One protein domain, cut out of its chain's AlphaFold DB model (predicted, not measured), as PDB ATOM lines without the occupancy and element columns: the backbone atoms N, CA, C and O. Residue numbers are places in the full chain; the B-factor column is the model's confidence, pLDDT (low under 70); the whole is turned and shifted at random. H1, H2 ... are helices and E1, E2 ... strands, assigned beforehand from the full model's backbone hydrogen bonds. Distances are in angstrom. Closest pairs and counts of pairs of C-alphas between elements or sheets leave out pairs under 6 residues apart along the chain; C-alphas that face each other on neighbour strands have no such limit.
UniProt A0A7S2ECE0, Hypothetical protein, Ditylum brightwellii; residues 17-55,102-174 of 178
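This is residues 17 to 55 and 102 to 174 of the 178 residues of the protein "Hypothetical protein" of Ditylum brightwellii (UniProt A0A7S2ECE0). A small sheet of three antiparallel strands, E1 E2 E3, has the long helix H4 slanting over one face and the short helix H3 over the other, three layers in all, helices on both faces of a sheet. The longest helix, H1, passes the sheet beside E3, and residues 18 to 23 at its outlying end stick out; H2 lies near H4, and little H5 makes a corner at the end of H4. The printed part has 112 residues, with named elements in the order H1 H2 H3 E1 E2 E3 H4 H5, a mixed class of helices and strands. It is compact, with a radius of gyration of the C-alphas of 14.6 A and spans of 49 by 33 by 21 A.

Begin at the sheet: find C-alpha 115 at (154.703, 134.137, 147.180), where E1, residues 115 to 121, starts and runs 20.1 A. E2 is residues 124 to 130, 19.7 A, and E3 is residues 135 to 141, 20.0 A. H4, residues 146 to 162, runs 24.2 A to C-alpha 162 at (157.830, 142.917, 165.315), and H5 is residues 164 to 168. Look back to C-alpha 20 at (176.265, 143.329, 161.571) for H1, residues 20 to 38, 26.4 A long; H2 is residues 44 to 55, 17.2 A, and H3 is residues 102 to 108, 10.0 A.

The strands form a meander, each the antiparallel neighbour of the one before. In the hairpin E1 and E2, look for N 117 and O 128, 2.9 A apart; in the hairpin E2 and E3, N 127 and O 138 are 2.8 A apart. H4 is on the sheet at a height of 8.8 A, over E2 and E3 and only just not over E1, where 2 of its C-alphas fall; it runs slantwise, at 44 degrees to E3 on the local plane. Its closest C-alphas to E2 are Ser 150 and Ile 127, 6.7 A. H3 is on the opposite face at a height of 8.5 A, over E2 and only just over E1, where 3 of its C-alphas fall; it runs along the strands, at 5 degrees to E2 on the local plane, and Ala 103 and Phe 126 have the closest C-alphas of H3 and E2, 6.3 A. H1 only grazes the sheet with residues 28 to 36; its closest C-alphas to E3 are Arg 32 and Glu 135, 7.4 A. H2 only grazes it with residues 44 to 45, and is near H4. H4 and H5 only just touch, with 3 pairs of C-alphas within 8 A, only at the corner, the closest being Leu 160 and Ile 166, 6.5 A. Every O i to N i+4 pair is within hydrogen-bond range in H1, H3, H4 and H5, and 7 of 8 in H2.

The two C-alphas farthest apart are Val 18 and Gly 122, 49.6 A. Residues 56 to 101 are not printed, and C-alphas 55 and 102 are 32.8 A apart across this cut. Of the links that are printed whole, none is long. Mean pLDDT of the printed part is 73.7, with low confidence, under 70, at 52 residues, among them 25 to 55 and 164 to 174.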
ATOM      1  N   PHE A  17     180.357 138.504 167.449       59.03
ATOM      2  CA  PHE A  17     180.099 138.831 166.045       59.03
ATOM      3  C   PHE A  17     180.695 140.203 165.717       59.03
ATOM      4  O   PHE A  17     180.221 141.223 166.215       59.03
ATOM      5  N   VAL A  18     181.729 140.218 164.878       66.94
ATOM      6  CA  VAL A  18     182.471 141.440 164.531       66.94
ATOM      7  C   VAL A  18     181.696 142.320 163.541       66.94
ATOM      8  O   VAL A  18     181.889 143.532 163.518       66.94
ATOM      9  N   ASP A  19     180.771 141.755 162.754       78.88
ATOM     10  CA  ASP A  19     180.002 142.497 161.755       78.88
ATOM     11  C   ASP A  19     178.480 142.271 161.838       78.88
ATOM     12  O   ASP A  19     177.963 141.177 162.093       78.88
ATOM     13  N   ALA A  20     177.728 143.339 161.556       75.06
ATOM     14  CA  ALA A  20     176.265 143.329 161.571       75.06
ATOM     15  C   ALA A  20     175.656 142.348 160.549       75.06
ATOM     16  O   ALA A  20     174.544 141.852 160.750       75.06
ATOM     17  N   LYS A  21     176.377 142.037 159.463       75.50
ATOM     18  CA  LYS A  21     175.910 141.123 158.415       75.50
ATOM     19  C   LYS A  21     176.037 139.662 158.854       75.50
ATOM     20  O   LYS A  21     175.092 138.908 158.616       75.50
ATOM     21  N   SER A  22     177.097 139.258 159.557       69.19
ATOM     22  CA  SER A  22     177.148 137.918 160.168       69.19
ATOM     23  C   SER A  22     176.156 137.774 161.309       69.19
ATOM     24  O   SER A  22     175.472 136.754 161.366       69.19
ATOM     25  N   LYS A  23     175.966 138.813 162.138       69.94
ATOM     26  CA  LYS A  23     174.904 138.811 163.158       69.94
ATOM     27  C   LYS A  23     173.533 138.555 162.523       69.94
ATOM     28  O   LYS A  23     172.807 137.684 162.988       69.94
ATOM     29  N   ARG A  24     173.216 139.225 161.405       72.62
ATOM     30  CA  ARG A  24     171.966 139.006 160.652       72.62
ATOM     31  C   ARG A  24     171.869 137.605 160.033       72.62
ATOM     32  O   ARG A  24     170.794 137.024 160.016       72.62
ATOM     33  N   ARG A  25     172.970 137.030 159.541       67.25
ATOM     34  CA  ARG A  25     172.968 135.658 158.992       67.25
ATOM     35  C   ARG A  25     172.697 134.606 160.062       67.25
ATOM     36  O   ARG A  25     171.873 133.722 159.848       67.25
ATOM     37  N   VAL A  26     173.369 134.719 161.204       67.56
ATOM     38  CA  VAL A  26     173.168 133.827 162.353       67.56
ATOM     39  C   VAL A  26     171.759 133.990 162.911       67.56
ATOM     40  O   VAL A  26     171.101 133.001 163.213       67.56
ATOM     41  N   TRP A  27     171.267 135.229 162.950       65.88
ATOM     42  CA  TRP A  27     169.895 135.554 163.315       65.88
ATOM     43  C   TRP A  27     168.874 134.848 162.421       65.88
ATOM     44  O   TRP A  27     168.055 134.085 162.923       65.88
ATOM     45  N   ASN A  28     168.985 134.994 161.100       63.75
ATOM     46  CA  ASN A  28     168.070 134.346 160.159       63.75
ATOM     47  C   ASN A  28     168.124 132.810 160.270       63.75
ATOM     48  O   ASN A  28     167.095 132.141 160.179       63.75
ATOM     49  N   ALA A  29     169.311 132.233 160.496       60.78
ATOM     50  CA  ALA A  29     169.467 130.793 160.708       60.78
ATOM     51  C   ALA A  29     168.783 130.323 162.005       60.78
ATOM     52  O   ALA A  29     168.065 129.324 162.001       60.78
ATOM     53  N   TYR A  30     168.949 131.072 163.096       66.88
ATOM     54  CA  TYR A  30     168.316 130.792 164.381       66.88
ATOM     55  C   TYR A  30     166.788 130.938 164.327       66.88
ATOM     56  O   TYR A  30     166.075 130.088 164.864       66.88
ATOM     57  N   GLN A  31     166.272 131.959 163.634       63.03
ATOM     58  CA  GLN A  31     164.835 132.147 163.416       63.03
ATOM     59  C   GLN A  31     164.225 130.962 162.659       63.03
ATOM     60  O   GLN A  31     163.217 130.406 163.098       63.03
ATOM     61  N   ARG A  32     164.868 130.524 161.565       58.06
ATOM     62  CA  ARG A  32     164.439 129.344 160.794       58.06
ATOM     63  C   ARG A  32     164.442 128.074 161.648       58.06
ATOM     64  O   ARG A  32     163.490 127.301 161.581       58.06
ATOM     65  N   LEU A  33     165.470 127.871 162.476       54.00
ATOM     66  CA  LEU A  33     165.565 126.705 163.362       54.00
ATOM     67  C   LEU A  33     164.494 126.734 164.468       54.00
ATOM     68  O   LEU A  33     163.834 125.728 164.711       54.00
ATOM     69  N   SER A  34     164.277 127.892 165.096       56.62
ATOM     70  CA  SER A  34     163.307 128.070 166.185       56.62
ATOM     71  C   SER A  34     161.863 127.893 165.718       56.62
ATOM     72  O   SER A  34     161.063 127.269 166.414       56.62
ATOM     73  N   LEU A  35     161.534 128.387 164.520       55.78
ATOM     74  CA  LEU A  35     160.236 128.153 163.886       55.78
ATOM     75  C   LEU A  35     160.007 126.666 163.611       55.78
ATOM     76  O   LEU A  35     158.954 126.132 163.954       55.78
ATOM     77  N   ARG A  36     161.016 125.982 163.061       55.59
ATOM     78  CA  ARG A  36     160.945 124.551 162.740       55.59
ATOM     79  C   ARG A  36     160.808 123.672 163.988       55.59
ATOM     80  O   ARG A  36     160.115 122.665 163.933       55.59
ATOM     81  N   LEU A  37     161.425 124.064 165.107       52.88
ATOM     82  CA  LEU A  37     161.299 123.373 166.398       52.88
ATOM     83  C   LEU A  37     159.937 123.617 167.074       52.88
ATOM     84  O   LEU A  37     159.387 122.685 167.653       52.88
ATOM     85  N   ARG A  38     159.365 124.829 166.992       54.88
ATOM     86  CA  ARG A  38     158.051 125.140 167.600       54.88
ATOM     87  C   ARG A  38     156.871 124.566 166.832       54.88
ATOM     88  O   ARG A  38     155.944 124.049 167.443       54.88
ATOM     89  N   LEU A  39     156.911 124.628 165.506       56.53
ATOM     90  CA  LEU A  39     155.839 124.092 164.662       56.53
ATOM     91  C   LEU A  39     155.870 122.555 164.589       56.53
ATOM     92  O   LEU A  39     155.033 121.948 163.933       56.53
ATOM     93  N   GLY A  40     156.825 121.918 165.277       49.97
ATOM     94  CA  GLY A  40     157.016 120.476 165.290       49.97
ATOM     95  C   GLY A  40     156.127 119.667 166.242       49.97
ATOM     96  O   GLY A  40     156.306 118.453 166.257       49.97
ATOM     97  N   SER A  41     155.216 120.246 167.049       46.91
ATOM     98  CA  SER A  41     154.327 119.442 167.936       46.91
ATOM     99  C   SER A  41     153.098 120.127 168.574       46.91
ATOM    100  O   SER A  41     152.414 119.475 169.357       46.91
ATOM    101  N   ALA A  42     152.758 121.386 168.276       50.56
ATOM    102  CA  ALA A  42     151.521 122.012 168.778       50.56
ATOM    103  C   ALA A  42     150.547 122.260 167.619       50.56
ATOM    104  O   ALA A  42     150.985 122.674 166.543       50.56
ATOM    105  N   SER A  43     149.246 122.005 167.810       55.69
ATOM    106  CA  SER A  43     148.245 122.324 166.784       55.69
ATOM    107  C   SER A  43     148.271 123.824 166.470       55.69
ATOM    108  O   SER A  43     148.589 124.664 167.321       55.69
ATOM    109  N   PHE A  44     147.971 124.168 165.220       53.59
ATOM    110  CA  PHE A  44     147.957 125.556 164.779       53.59
ATOM    111  C   PHE A  44     146.973 126.408 165.594       53.59
ATOM    112  O   PHE A  44     147.327 127.523 165.977       53.59
ATOM    113  N   GLU A  45     145.785 125.883 165.912       56.16
ATOM    114  CA  GLU A  45     144.812 126.576 166.763       56.16
ATOM    115  C   GLU A  45     145.377 126.887 168.142       56.16
ATOM    116  O   GLU A  45     145.280 128.022 168.590       56.16
ATOM    117  N   SER A  46     146.068 125.927 168.762       57.41
ATOM    118  CA  SER A  46     146.718 126.135 170.058       57.41
ATOM    119  C   SER A  46     147.763 127.256 169.969       57.41
ATOM    120  O   SER A  46     147.851 128.117 170.843       57.41
ATOM    121  N   THR A  47     148.501 127.325 168.857       54.97
ATOM    122  CA  THR A  47     149.468 128.405 168.601       54.97
ATOM    123  C   THR A  47     148.792 129.764 168.470       54.97
ATOM    124  O   THR A  47     149.279 130.730 169.052       54.97
ATOM    125  N   MET A  48     147.682 129.860 167.739       59.59
ATOM    126  CA  MET A  48     146.956 131.119 167.576       59.59
ATOM    127  C   MET A  48     146.259 131.582 168.861       59.59
ATOM    128  O   MET A  48     146.389 132.760 169.190       59.59
ATOM    129  N   ASP A  49     145.631 130.679 169.620       59.72
ATOM    130  CA  ASP A  49     145.027 130.995 170.926       59.72
ATOM    131  C   ASP A  49     146.075 131.539 171.906       59.72
ATOM    132  O   ASP A  49     145.860 132.558 172.562       59.72
ATOM    133  N   ALA A  50     147.263 130.926 171.951       56.78
ATOM    134  CA  ALA A  50     148.366 131.425 172.768       56.78
ATOM    135  C   ALA A  50     148.827 132.830 172.346       56.78
ATOM    136  O   ALA A  50     149.205 133.637 173.195       56.78
ATOM    137  N   PHE A  51     148.788 133.149 171.048       56.00
ATOM    138  CA  PHE A  51     149.121 134.492 170.576       56.00
ATOM    139  C   PHE A  51     148.081 135.534 170.958       56.00
ATOM    140  O   PHE A  51     148.469 136.675 171.199       56.00
ATOM    141  N   ASP A  52     146.800 135.184 170.984       63.56
ATOM    142  CA  ASP A  52     145.753 136.135 171.343       63.56
ATOM    143  C   ASP A  52     145.733 136.385 172.866       63.56
ATOM    144  O   ASP A  52     145.648 137.542 173.270       63.56
ATOM    145  N   MET A  53     146.037 135.382 173.705       59.34
ATOM    146  CA  MET A  53     146.233 135.580 175.157       59.34
ATOM    147  C   MET A  53     147.381 136.547 175.509       59.34
ATOM    148  O   MET A  53     147.305 137.268 176.498       59.34
ATOM    149  N   ILE A  54     148.448 136.596 174.704       47.75
ATOM    150  CA  ILE A  54     149.586 137.512 174.930       47.75
ATOM    151  C   ILE A  54     149.227 138.970 174.569       47.75
ATOM    152  O   ILE A  54     149.878 139.903 175.038       47.75
ATOM    153  N   VAL A  55     148.217 139.192 173.723       51.62
ATOM    154  CA  VAL A  55     147.842 140.533 173.240       51.62
ATOM    155  C   VAL A  55     147.032 141.307 174.280       51.62
ATOM    156  O   VAL A  55     147.211 142.520 174.396       51.62
ATOM    157  N   PRO A 102     152.102 116.176 150.890       70.50
ATOM    158  CA  PRO A 102     151.830 117.469 150.253       70.50
ATOM    159  C   PRO A 102     152.731 118.591 150.783       70.50
ATOM    160  O   PRO A 102     153.169 119.463 150.030       70.50
ATOM    161  N   ALA A 103     153.089 118.522 152.070       66.75
ATOM    162  CA  ALA A 103     154.067 119.417 152.682       66.75
ATOM    163  C   ALA A 103     155.454 119.312 152.029       66.75
ATOM    164  O   ALA A 103     156.134 120.320 151.859       66.75
ATOM    165  N   GLN A 104     155.872 118.112 151.623       72.19
ATOM    166  CA  GLN A 104     157.137 117.905 150.925       72.19
ATOM    167  C   GLN A 104     157.126 118.572 149.547       72.19
ATOM    168  O   GLN A 104     158.089 119.253 149.214       72.19
ATOM    169  N   CYS A 105     156.023 118.486 148.799       70.50
ATOM    170  CA  CYS A 105     155.892 119.182 147.515       70.50
ATOM    171  C   CYS A 105     155.997 120.711 147.676       70.50
ATOM    172  O   CYS A 105     156.647 121.379 146.873       70.50
ATOM    173  N   LEU A 106     155.411 121.264 148.744       69.50
ATOM    174  CA  LEU A 106     155.518 122.689 149.085       69.50
ATOM    175  C   LEU A 106     156.940 123.108 149.492       69.50
ATOM    176  O   LEU A 106     157.340 124.243 149.236       69.50
ATOM    177  N   MET A 107     157.708 122.212 150.118       68.06
ATOM    178  CA  MET A 107     159.115 122.465 150.445       68.06
ATOM    179  C   MET A 107     160.035 122.355 149.224       68.06
ATOM    180  O   MET A 107     160.990 123.117 149.107       68.06
ATOM    181  N   GLU A 108     159.772 121.401 148.332       72.25
ATOM    182  CA  GLU A 108     160.595 121.148 147.141       72.25
ATOM    183  C   GLU A 108     160.385 122.203 146.052       72.25
ATOM    184  O   GLU A 108     161.283 122.450 145.250       72.25
ATOM    185  N   SER A 109     159.226 122.864 146.050       69.69
ATOM    186  CA  SER A 109     158.913 123.995 145.175       69.69
ATOM    187  C   SER A 109     158.552 125.228 146.010       69.69
ATOM    188  O   SER A 109     157.366 125.569 146.111       69.69
ATOM    189  N   PRO A 110     159.544 125.899 146.634       61.75
ATOM    190  CA  PRO A 110     159.278 127.093 147.419       61.75
ATOM    191  C   PRO A 110     158.540 128.124 146.555       61.75
ATOM    192  O   PRO A 110     158.862 128.264 145.369       61.75
ATOM    193  N   PRO A 111     157.579 128.877 147.120       64.00
ATOM    194  CA  PRO A 111     156.966 129.981 146.398       64.00
ATOM    195  C   PRO A 111     158.053 130.927 145.876       64.00
ATOM    196  O   PRO A 111     159.081 131.115 146.536       64.00
ATOM    197  N   ASN A 112     157.812 131.572 144.732       71.25
ATOM    198  CA  ASN A 112     158.638 132.699 144.290       71.25
ATOM    199  C   ASN A 112     158.806 133.716 145.434       71.25
ATOM    200  O   ASN A 112     157.959 133.803 146.325       71.25
ATOM    201  N   VAL A 113     159.892 134.490 145.422       70.31
ATOM    202  CA  VAL A 113     160.137 135.525 146.441       70.31
ATOM    203  C   VAL A 113     158.904 136.440 146.517       70.31
ATOM    204  O   VAL A 113     158.546 137.047 145.511       70.31
ATOM    205  N   HIS A 114     158.263 136.519 147.693       77.75
ATOM    206  CA  HIS A 114     156.955 137.163 147.943       77.75
ATOM    207  C   HIS A 114     155.706 136.364 147.527       77.75
ATOM    208  O   HIS A 114     154.671 136.945 147.202       77.75
ATOM    209  N   GLY A 115     155.786 135.037 147.556       88.06
ATOM    210  CA  GLY A 115     154.703 134.137 147.180       88.06
ATOM    211  C   GLY A 115     154.005 133.463 148.360       88.06
ATOM    212  O   GLY A 115     154.556 133.301 149.454       88.06
ATOM    213  N   VAL A 116     152.781 133.025 148.082       91.69
ATOM    214  CA  VAL A 116     151.995 132.129 148.925       91.69
ATOM    215  C   VAL A 116     151.673 130.894 148.099       91.69
ATOM    216  O   VAL A 116     151.097 131.017 147.020       91.69
ATOM    217  N   SER A 117     152.022 129.722 148.612       91.19
ATOM    218  CA  SER A 117     151.635 128.434 148.040       91.19
ATOM    219  C   SER A 117     150.766 127.694 149.045       91.19
ATOM    220  O   SER A 117     150.993 127.791 150.249       91.19
ATOM    221  N   TYR A 118     149.773 126.949 148.571       93.38
ATOM    222  CA  TYR A 118     148.948 126.119 149.437       93.38
ATOM    223  C   TYR A 118     148.558 124.811 148.756       93.38
ATOM    224  O   TYR A 118     148.491 124.737 147.529       93.38
ATOM    225  N   ALA A 119     148.281 123.793 149.563       92.25
ATOM    226  CA  ALA A 119     147.737 122.515 149.127       92.25
ATOM    227  C   ALA A 119     146.681 122.055 150.134       92.25
ATOM    228  O   ALA A 119     146.894 122.163 151.338       92.25
ATOM    229  N   LEU A 120     145.544 121.560 149.648       92.94
ATOM    230  CA  LEU A 120     144.524 120.925 150.478       92.94
ATOM    231  C   LEU A 120     144.613 119.416 150.249       92.94
ATOM    232  O   LEU A 120     144.506 118.978 149.104       92.94
ATOM    233  N   ASP A 121     144.806 118.645 151.314       90.56
ATOM    234  CA  ASP A 121     144.792 117.182 151.269       90.56
ATOM    235  C   ASP A 121     143.912 116.645 152.401       90.56
ATOM    236  O   ASP A 121     144.198 116.822 153.587       90.56
ATOM    237  N   GLY A 122     142.781 116.046 152.030       93.25
ATOM    238  CA  GLY A 122     141.774 115.586 152.980       93.25
ATOM    239  C   GLY A 122     141.270 116.710 153.891       93.25
ATOM    240  O   GLY A 122     140.603 117.644 153.445       93.25
ATOM    241  N   THR A 123     141.566 116.587 155.183       93.69
ATOM    242  CA  THR A 123     141.156 117.518 156.245       93.69
ATOM    243  C   THR A 123     142.246 118.515 156.626       93.69
ATOM    244  O   THR A 123     142.088 119.217 157.622       93.69
ATOM    245  N   GLU A 124     143.349 118.572 155.883       93.19
ATOM    246  CA  GLU A 124     144.503 119.409 156.199       93.19
ATOM    247  C   GLU A 124     144.792 120.395 155.062       93.19
ATOM    248  O   GLU A 124     144.829 120.043 153.882       93.19
ATOM    249  N   LEU A 125     145.007 121.656 155.431       92.50
ATOM    250  CA  LEU A 125     145.442 122.734 154.554       92.50
ATOM    251  C   LEU A 125     146.904 123.060 154.859       92.50
ATOM    252  O   LEU A 125     147.237 123.595 155.912       92.50
ATOM    253  N   PHE A 126     147.776 122.793 153.901       90.62
ATOM    254  CA  PHE A 126     149.190 123.130 153.963       90.62
ATOM    255  C   PHE A 126     149.412 124.499 153.329       90.62
ATOM    256  O   PHE A 126     148.951 124.747 152.217       90.62
ATOM    257  N   ILE A 127     150.135 125.384 154.012       91.88
ATOM    258  CA  ILE A 127     150.475 126.729 153.539       91.88
ATOM    259  C   ILE A 127     151.984 126.925 153.611       91.88
ATOM    260  O   ILE A 127     152.598 126.682 154.646       91.88
ATOM    261  N   GLY A 128     152.569 127.414 152.522       91.12
ATOM    262  CA  GLY A 128     153.928 127.937 152.454       91.12
ATOM    263  C   GLY A 128     153.908 129.437 152.163       91.12
ATOM    264  O   GLY A 128     153.384 129.864 151.135       91.12
ATOM    265  N   LEU A 129     154.491 130.244 153.047       91.31
ATOM    266  CA  LEU A 129     154.766 131.663 152.821       91.31
ATOM    267  C   LEU A 129     156.262 131.866 152.621       91.31
ATOM    268  O   LEU A 129     157.055 131.472 153.477       91.31
ATOM    269  N   ASN A 130     156.636 132.549 151.541       88.88
ATOM    270  CA  ASN A 130     158.026 132.901 151.274       88.88
ATOM    271  C   ASN A 130     158.187 134.417 151.142       88.88
ATOM    272  O   ASN A 130     157.575 135.061 150.285       88.88
ATOM    273  N   GLY A 131     159.017 134.997 152.002       88.56
ATOM    274  CA  GLY A 131     159.392 136.403 151.983       88.56
ATOM    275  C   GLY A 131     160.892 136.582 151.784       88.56
ATOM    276  O   GLY A 131     161.664 135.633 151.757       88.56
ATOM    277  N   LYS A 132     161.334 137.838 151.677       85.19
ATOM    278  CA  LYS A 132     162.758 138.164 151.496       85.19
ATOM    279  C   LYS A 132     163.646 137.628 152.628       85.19
ATOM    280  O   LYS A 132     164.765 137.194 152.378       85.19
ATOM    281  N   ASP A 133     163.135 137.682 153.856       82.38
ATOM    282  CA  ASP A 133     163.889 137.382 155.077       82.38
ATOM    283  C   ASP A 133     163.248 136.262 155.914       82.38
ATOM    284  O   ASP A 133     163.724 135.958 157.005       82.38
ATOM    285  N   PHE A 134     162.175 135.635 155.423       82.50
ATOM    286  CA  PHE A 134     161.459 134.595 156.157       82.50
ATOM    287  C   PHE A 134     160.888 133.532 155.225       82.50
ATOM    288  O   PHE A 134     160.559 133.795 154.073       82.50
ATOM    289  N   GLU A 135     160.697 132.347 155.783       84.69
ATOM    290  CA  GLU A 135     159.990 131.245 155.153       84.69
ATOM    291  C   GLU A 135     159.174 130.555 156.247       84.69
ATOM    292  O   GLU A 135     159.713 130.230 157.309       84.69
ATOM    293  N   LEU A 136     157.870 130.407 156.027       86.50
ATOM    294  CA  LEU A 136     156.950 129.785 156.972       86.50
ATOM    295  C   LEU A 136     156.186 128.673 156.264       86.50
ATOM    296  O   LEU A 136     155.526 128.925 155.261       86.50
ATOM    297  N   TYR A 137     156.216 127.477 156.841       87.38
ATOM    298  CA  TYR A 137     155.350 126.369 156.459       87.38
ATOM    299  C   TYR A 137     154.416 126.061 157.623       87.38
ATOM    300  O   TYR A 137     154.874 125.957 158.760       87.38
ATOM    301  N   ALA A 138     153.121 125.943 157.351       88.31
ATOM    302  CA  ALA A 138     152.104 125.672 158.355       88.31
ATOM    303  C   ALA A 138     151.097 124.641 157.841       88.31
ATOM    304  O   ALA A 138     150.754 124.641 156.658       88.31
ATOM    305  N   THR A 139     150.603 123.807 158.752       90.12
ATOM    306  CA  THR A 139     149.463 122.915 158.522       90.12
ATOM    307  C   THR A 139     148.292 123.432 159.344       90.12
ATOM    308  O   THR A 139     148.428 123.661 160.545       90.12
ATOM    309  N   LEU A 140     147.166 123.656 158.682       91.31
ATOM    310  CA  LEU A 140     145.929 124.191 159.234       91.31
ATOM    311  C   LEU A 140     144.796 123.178 159.028       91.31
ATOM    312  O   LEU A 140     144.898 122.323 158.145       91.31
ATOM    313  N   PRO A 141     143.672 123.305 159.746       95.31
ATOM    314  CA  PRO A 141     142.457 122.583 159.396       95.31
ATOM    315  C   PRO A 141     141.990 122.917 157.979       95.31
ATOM    316  O   PRO A 141     141.914 124.082 157.586       95.31
ATOM    317  N   GLY A 142     141.577 121.893 157.238       93.44
ATOM    318  CA  GLY A 142     140.989 122.012 155.901       93.44
ATOM    319  C   GLY A 142     139.626 122.711 155.881       93.44
ATOM    320  O   GLY A 142     139.123 123.046 154.813       93.44
ATOM    321  N   THR A 143     139.031 122.970 157.052       95.31
ATOM    322  CA  THR A 143     137.839 123.819 157.204       95.31
ATOM    323  C   THR A 143     138.147 125.303 156.979       95.31
ATOM    324  O   THR A 143     137.242 126.081 156.673       95.31
ATOM    325  N   ILE A 144     139.414 125.713 157.102       95.12
ATOM    326  CA  ILE A 144     139.859 127.084 156.854       95.12
ATOM    327  C   ILE A 144     140.106 127.262 155.355       95.12
ATOM    328  O   ILE A 144     140.780 126.465 154.711       95.12
ATOM    329  N   THR A 145     139.598 128.354 154.779       97.00
ATOM    330  CA  THR A 145     139.872 128.661 153.371       97.00
ATOM    331  C   THR A 145     141.344 129.049 153.173       97.00
ATOM    332  O   THR A 145     141.908 129.744 154.025       97.00
ATOM    333  N   PRO A 146     141.973 128.719 152.028       95.38
ATOM    334  CA  PRO A 146     143.357 129.107 151.743       95.38
ATOM    335  C   PRO A 146     143.638 130.599 151.944       95.38
ATOM    336  O   PRO A 146     144.680 130.973 152.481       95.38
ATOM    337  N   ARG A 147     142.678 131.463 151.585       95.75
ATOM    338  CA  ARG A 147     142.767 132.914 151.786       95.75
ATOM    339  C   ARG A 147     142.888 133.279 153.268       95.75
ATOM    340  O   ARG A 147     143.775 134.053 153.630       95.75
ATOM    341  N   ASN A 148     142.022 132.722 154.112       95.75
ATOM    342  CA  ASN A 148     142.019 133.007 155.546       95.75
ATOM    343  C   ASN A 148     143.254 132.416 156.228       95.75
ATOM    344  O   ASN A 148     143.912 133.111 156.998       95.75
ATOM    345  N   GLY A 149     143.623 131.181 155.885       94.44
ATOM    346  CA  GLY A 149     144.829 130.544 156.405       94.44
ATOM    347  C   GLY A 149     146.090 131.340 156.072       94.44
ATOM    348  O   GLY A 149     146.901 131.630 156.948       94.44
ATOM    349  N   SER A 150     146.211 131.807 154.827       93.62
ATOM    350  CA  SER A 150     147.349 132.625 154.391       93.62
ATOM    351  C   SER A 150     147.411 133.955 155.142       93.62
ATOM    352  O   SER A 150     148.490 134.397 155.536       93.62
ATOM    353  N   ALA A 151     146.256 134.585 155.382       93.00
ATOM    354  CA  ALA A 151     146.170 135.813 156.165       93.00
ATOM    355  C   ALA A 151     146.590 135.596 157.629       93.00
ATOM    356  O   ALA A 151     147.309 136.431 158.182       93.00
ATOM    357  N   LEU A 152     146.196 134.476 158.244       91.69
ATOM    358  CA  LEU A 152     146.622 134.112 159.598       91.69
ATOM    359  C   LEU A 152     148.134 133.884 159.666       91.69
ATOM    360  O   LEU A 152     148.809 134.498 160.491       91.69
ATOM    361  N   CYS A 153     148.687 133.089 158.749       92.75
ATOM    362  CA  CYS A 153     150.126 132.858 158.659       92.75
ATOM    363  C   CYS A 153     150.898 134.174 158.444       92.75
ATOM    364  O   CYS A 153     151.924 134.406 159.082       92.75
ATOM    365  N   ALA A 154     150.389 135.089 157.614       91.25
ATOM    366  CA  ALA A 154     151.017 136.391 157.399       91.25
ATOM    367  C   ALA A 154     150.965 137.283 158.653       91.25
ATOM    368  O   ALA A 154     151.945 137.960 158.968       91.25
ATOM    369  N   ARG A 155     149.844 137.280 159.393       89.81
ATOM    370  CA  ARG A 155     149.726 137.976 160.687       89.81
ATOM    371  C   ARG A 155     150.717 137.423 161.705       89.81
ATOM    372  O   ARG A 155     151.381 138.213 162.372       89.81
ATOM    373  N   LEU A 156     150.850 136.099 161.777       85.94
ATOM    374  CA  LEU A 156     151.818 135.423 162.634       85.94
ATOM    375  C   LEU A 156     153.250 135.862 162.308       85.94
ATOM    376  O   LEU A 156     153.961 136.315 163.201       85.94
ATOM    377  N   VAL A 157     153.657 135.817 161.033       88.06
ATOM    378  CA  VAL A 157     154.989 136.286 160.611       88.06
ATOM    379  C   VAL A 157     155.210 137.742 161.012       88.06
ATOM    380  O   VAL A 157     156.249 138.059 161.579       88.06
ATOM    381  N   ARG A 158     154.242 138.635 160.773       87.50
ATOM    382  CA  ARG A 158     154.374 140.050 161.161       87.50
ATOM    383  C   ARG A 158     154.553 140.216 162.667       87.50
ATOM    384  O   ARG A 158     155.442 140.954 163.073       87.50
ATOM    385  N   ARG A 159     153.754 139.520 163.484       82.56
ATOM    386  CA  ARG A 159     153.885 139.547 164.952       82.56
ATOM    387  C   ARG A 159     155.270 139.059 165.387       82.56
ATOM    388  O   ARG A 159     155.929 139.735 166.167       82.56
ATOM    389  N   LEU A 160     155.741 137.948 164.820       80.00
ATOM    390  CA  LEU A 160     157.076 137.412 165.097       80.00
ATOM    391  C   LEU A 160     158.196 138.370 164.684       80.00
ATOM    392  O   LEU A 160     159.182 138.475 165.396       80.00
ATOM    393  N   MET A 161     158.062 139.059 163.551       80.94
ATOM    394  CA  MET A 161     159.069 140.018 163.084       80.94
ATOM    395  C   MET A 161     159.074 141.327 163.887       80.94
ATOM    396  O   MET A 161     160.103 141.992 163.927       80.94
ATOM    397  N   LEU A 162     157.945 141.709 164.494       82.38
ATOM    398  CA  LEU A 162     157.830 142.917 165.315       82.38
ATOM    399  C   LEU A 162     158.312 142.702 166.755       82.38
ATOM    400  O   LEU A 162     158.876 143.624 167.338       82.38
ATOM    401  N   ASP A 163     158.101 141.514 167.329       75.12
ATOM    402  CA  ASP A 163     158.545 141.215 168.691       75.12
ATOM    403  C   ASP A 163     159.843 140.400 168.690       75.12
ATOM    404  O   ASP A 163     159.856 139.164 168.643       75.12
ATOM    405  N   GLU A 164     160.960 141.120 168.806       65.31
ATOM    406  CA  GLU A 164     162.286 140.529 168.965       65.31
ATOM    407  C   GLU A 164     162.319 139.508 170.124       65.31
ATOM    408  O   GLU A 164     162.950 138.457 170.006       65.31
ATOM    409  N   ARG A 165     161.578 139.729 171.219       63.72
ATOM    410  CA  ARG A 165     161.627 138.882 172.427       63.72
ATOM    411  C   ARG A 165     161.042 137.490 172.191       63.72
ATOM    412  O   ARG A 165     161.573 136.513 172.725       63.72
ATOM    413  N   ILE A 166     159.992 137.381 171.372       59.94
ATOM    414  CA  ILE A 166     159.348 136.100 171.011       59.94
ATOM    415  C   ILE A 166     160.300 135.231 170.175       59.94
ATOM    416  O   ILE A 166     160.308 133.994 170.276       59.94
ATOM    417  N   LEU A 167     161.133 135.878 169.361       52.84
ATOM    418  CA  LEU A 167     162.182 135.223 168.593       52.84
ATOM    419  C   LEU A 167     163.339 134.779 169.496       52.84
ATOM    420  O   LEU A 167     163.818 133.662 169.336       52.84
ATOM    421  N   PHE A 168     163.734 135.590 170.482       52.38
ATOM    422  CA  PHE A 168     164.854 135.291 171.383       52.38
ATOM    423  C   PHE A 168     164.555 134.279 172.499       52.38
ATOM    424  O   PHE A 168     165.481 133.938 173.228       52.38
ATOM    425  N   LEU A 169     163.313 133.792 172.659       53.22
ATOM    426  CA  LEU A 169     162.924 132.973 173.824       53.22
ATOM    427  C   LEU A 169     163.312 133.642 175.159       53.22
ATOM    428  O   LEU A 169     163.515 132.946 176.148       53.22
ATOM    429  N   ALA A 170     163.420 134.979 175.203       51.03
ATOM    430  CA  ALA A 170     163.794 135.688 176.432       51.03
ATOM    431  C   ALA A 170     162.808 135.361 177.565       51.03
ATOM    432  O   ALA A 170     163.204 135.222 178.715       51.03
ATOM    433  N   ASN A 171     161.548 135.134 177.186       50.06
ATOM    434  CA  ASN A 171     160.591 134.347 177.940       50.06
ATOM    435  C   ASN A 171     160.067 133.251 176.998       50.06
ATOM    436  O   ASN A 171     159.359 133.585 176.041       50.06
ATOM    437  N   PRO A 172     160.428 131.967 177.173       49.69
ATOM    438  CA  PRO A 172     159.766 130.906 176.428       49.69
ATOM    439  C   PRO A 172     158.269 130.981 176.760       49.69
ATOM    440  O   PRO A 172     157.939 131.043 177.946       49.69
ATOM    441  N   PRO A 173     157.360 131.012 175.770       49.47
ATOM    442  CA  PRO A 173     155.933 130.971 176.056       49.47
ATOM    443  C   PRO A 173     155.657 129.680 176.828       49.47
ATOM    444  O   PRO A 173     155.775 128.577 176.291       49.47
ATOM    445  N   THR A 174     155.389 129.805 178.127       49.91
ATOM    446  CA  THR A 174     155.008 128.670 178.956       49.91
ATOM    447  C   THR A 174     153.550 128.394 178.666       49.91
ATOM    448  O   THR A 174     152.679 129.152 179.090       49.91
TER     449      THR A 174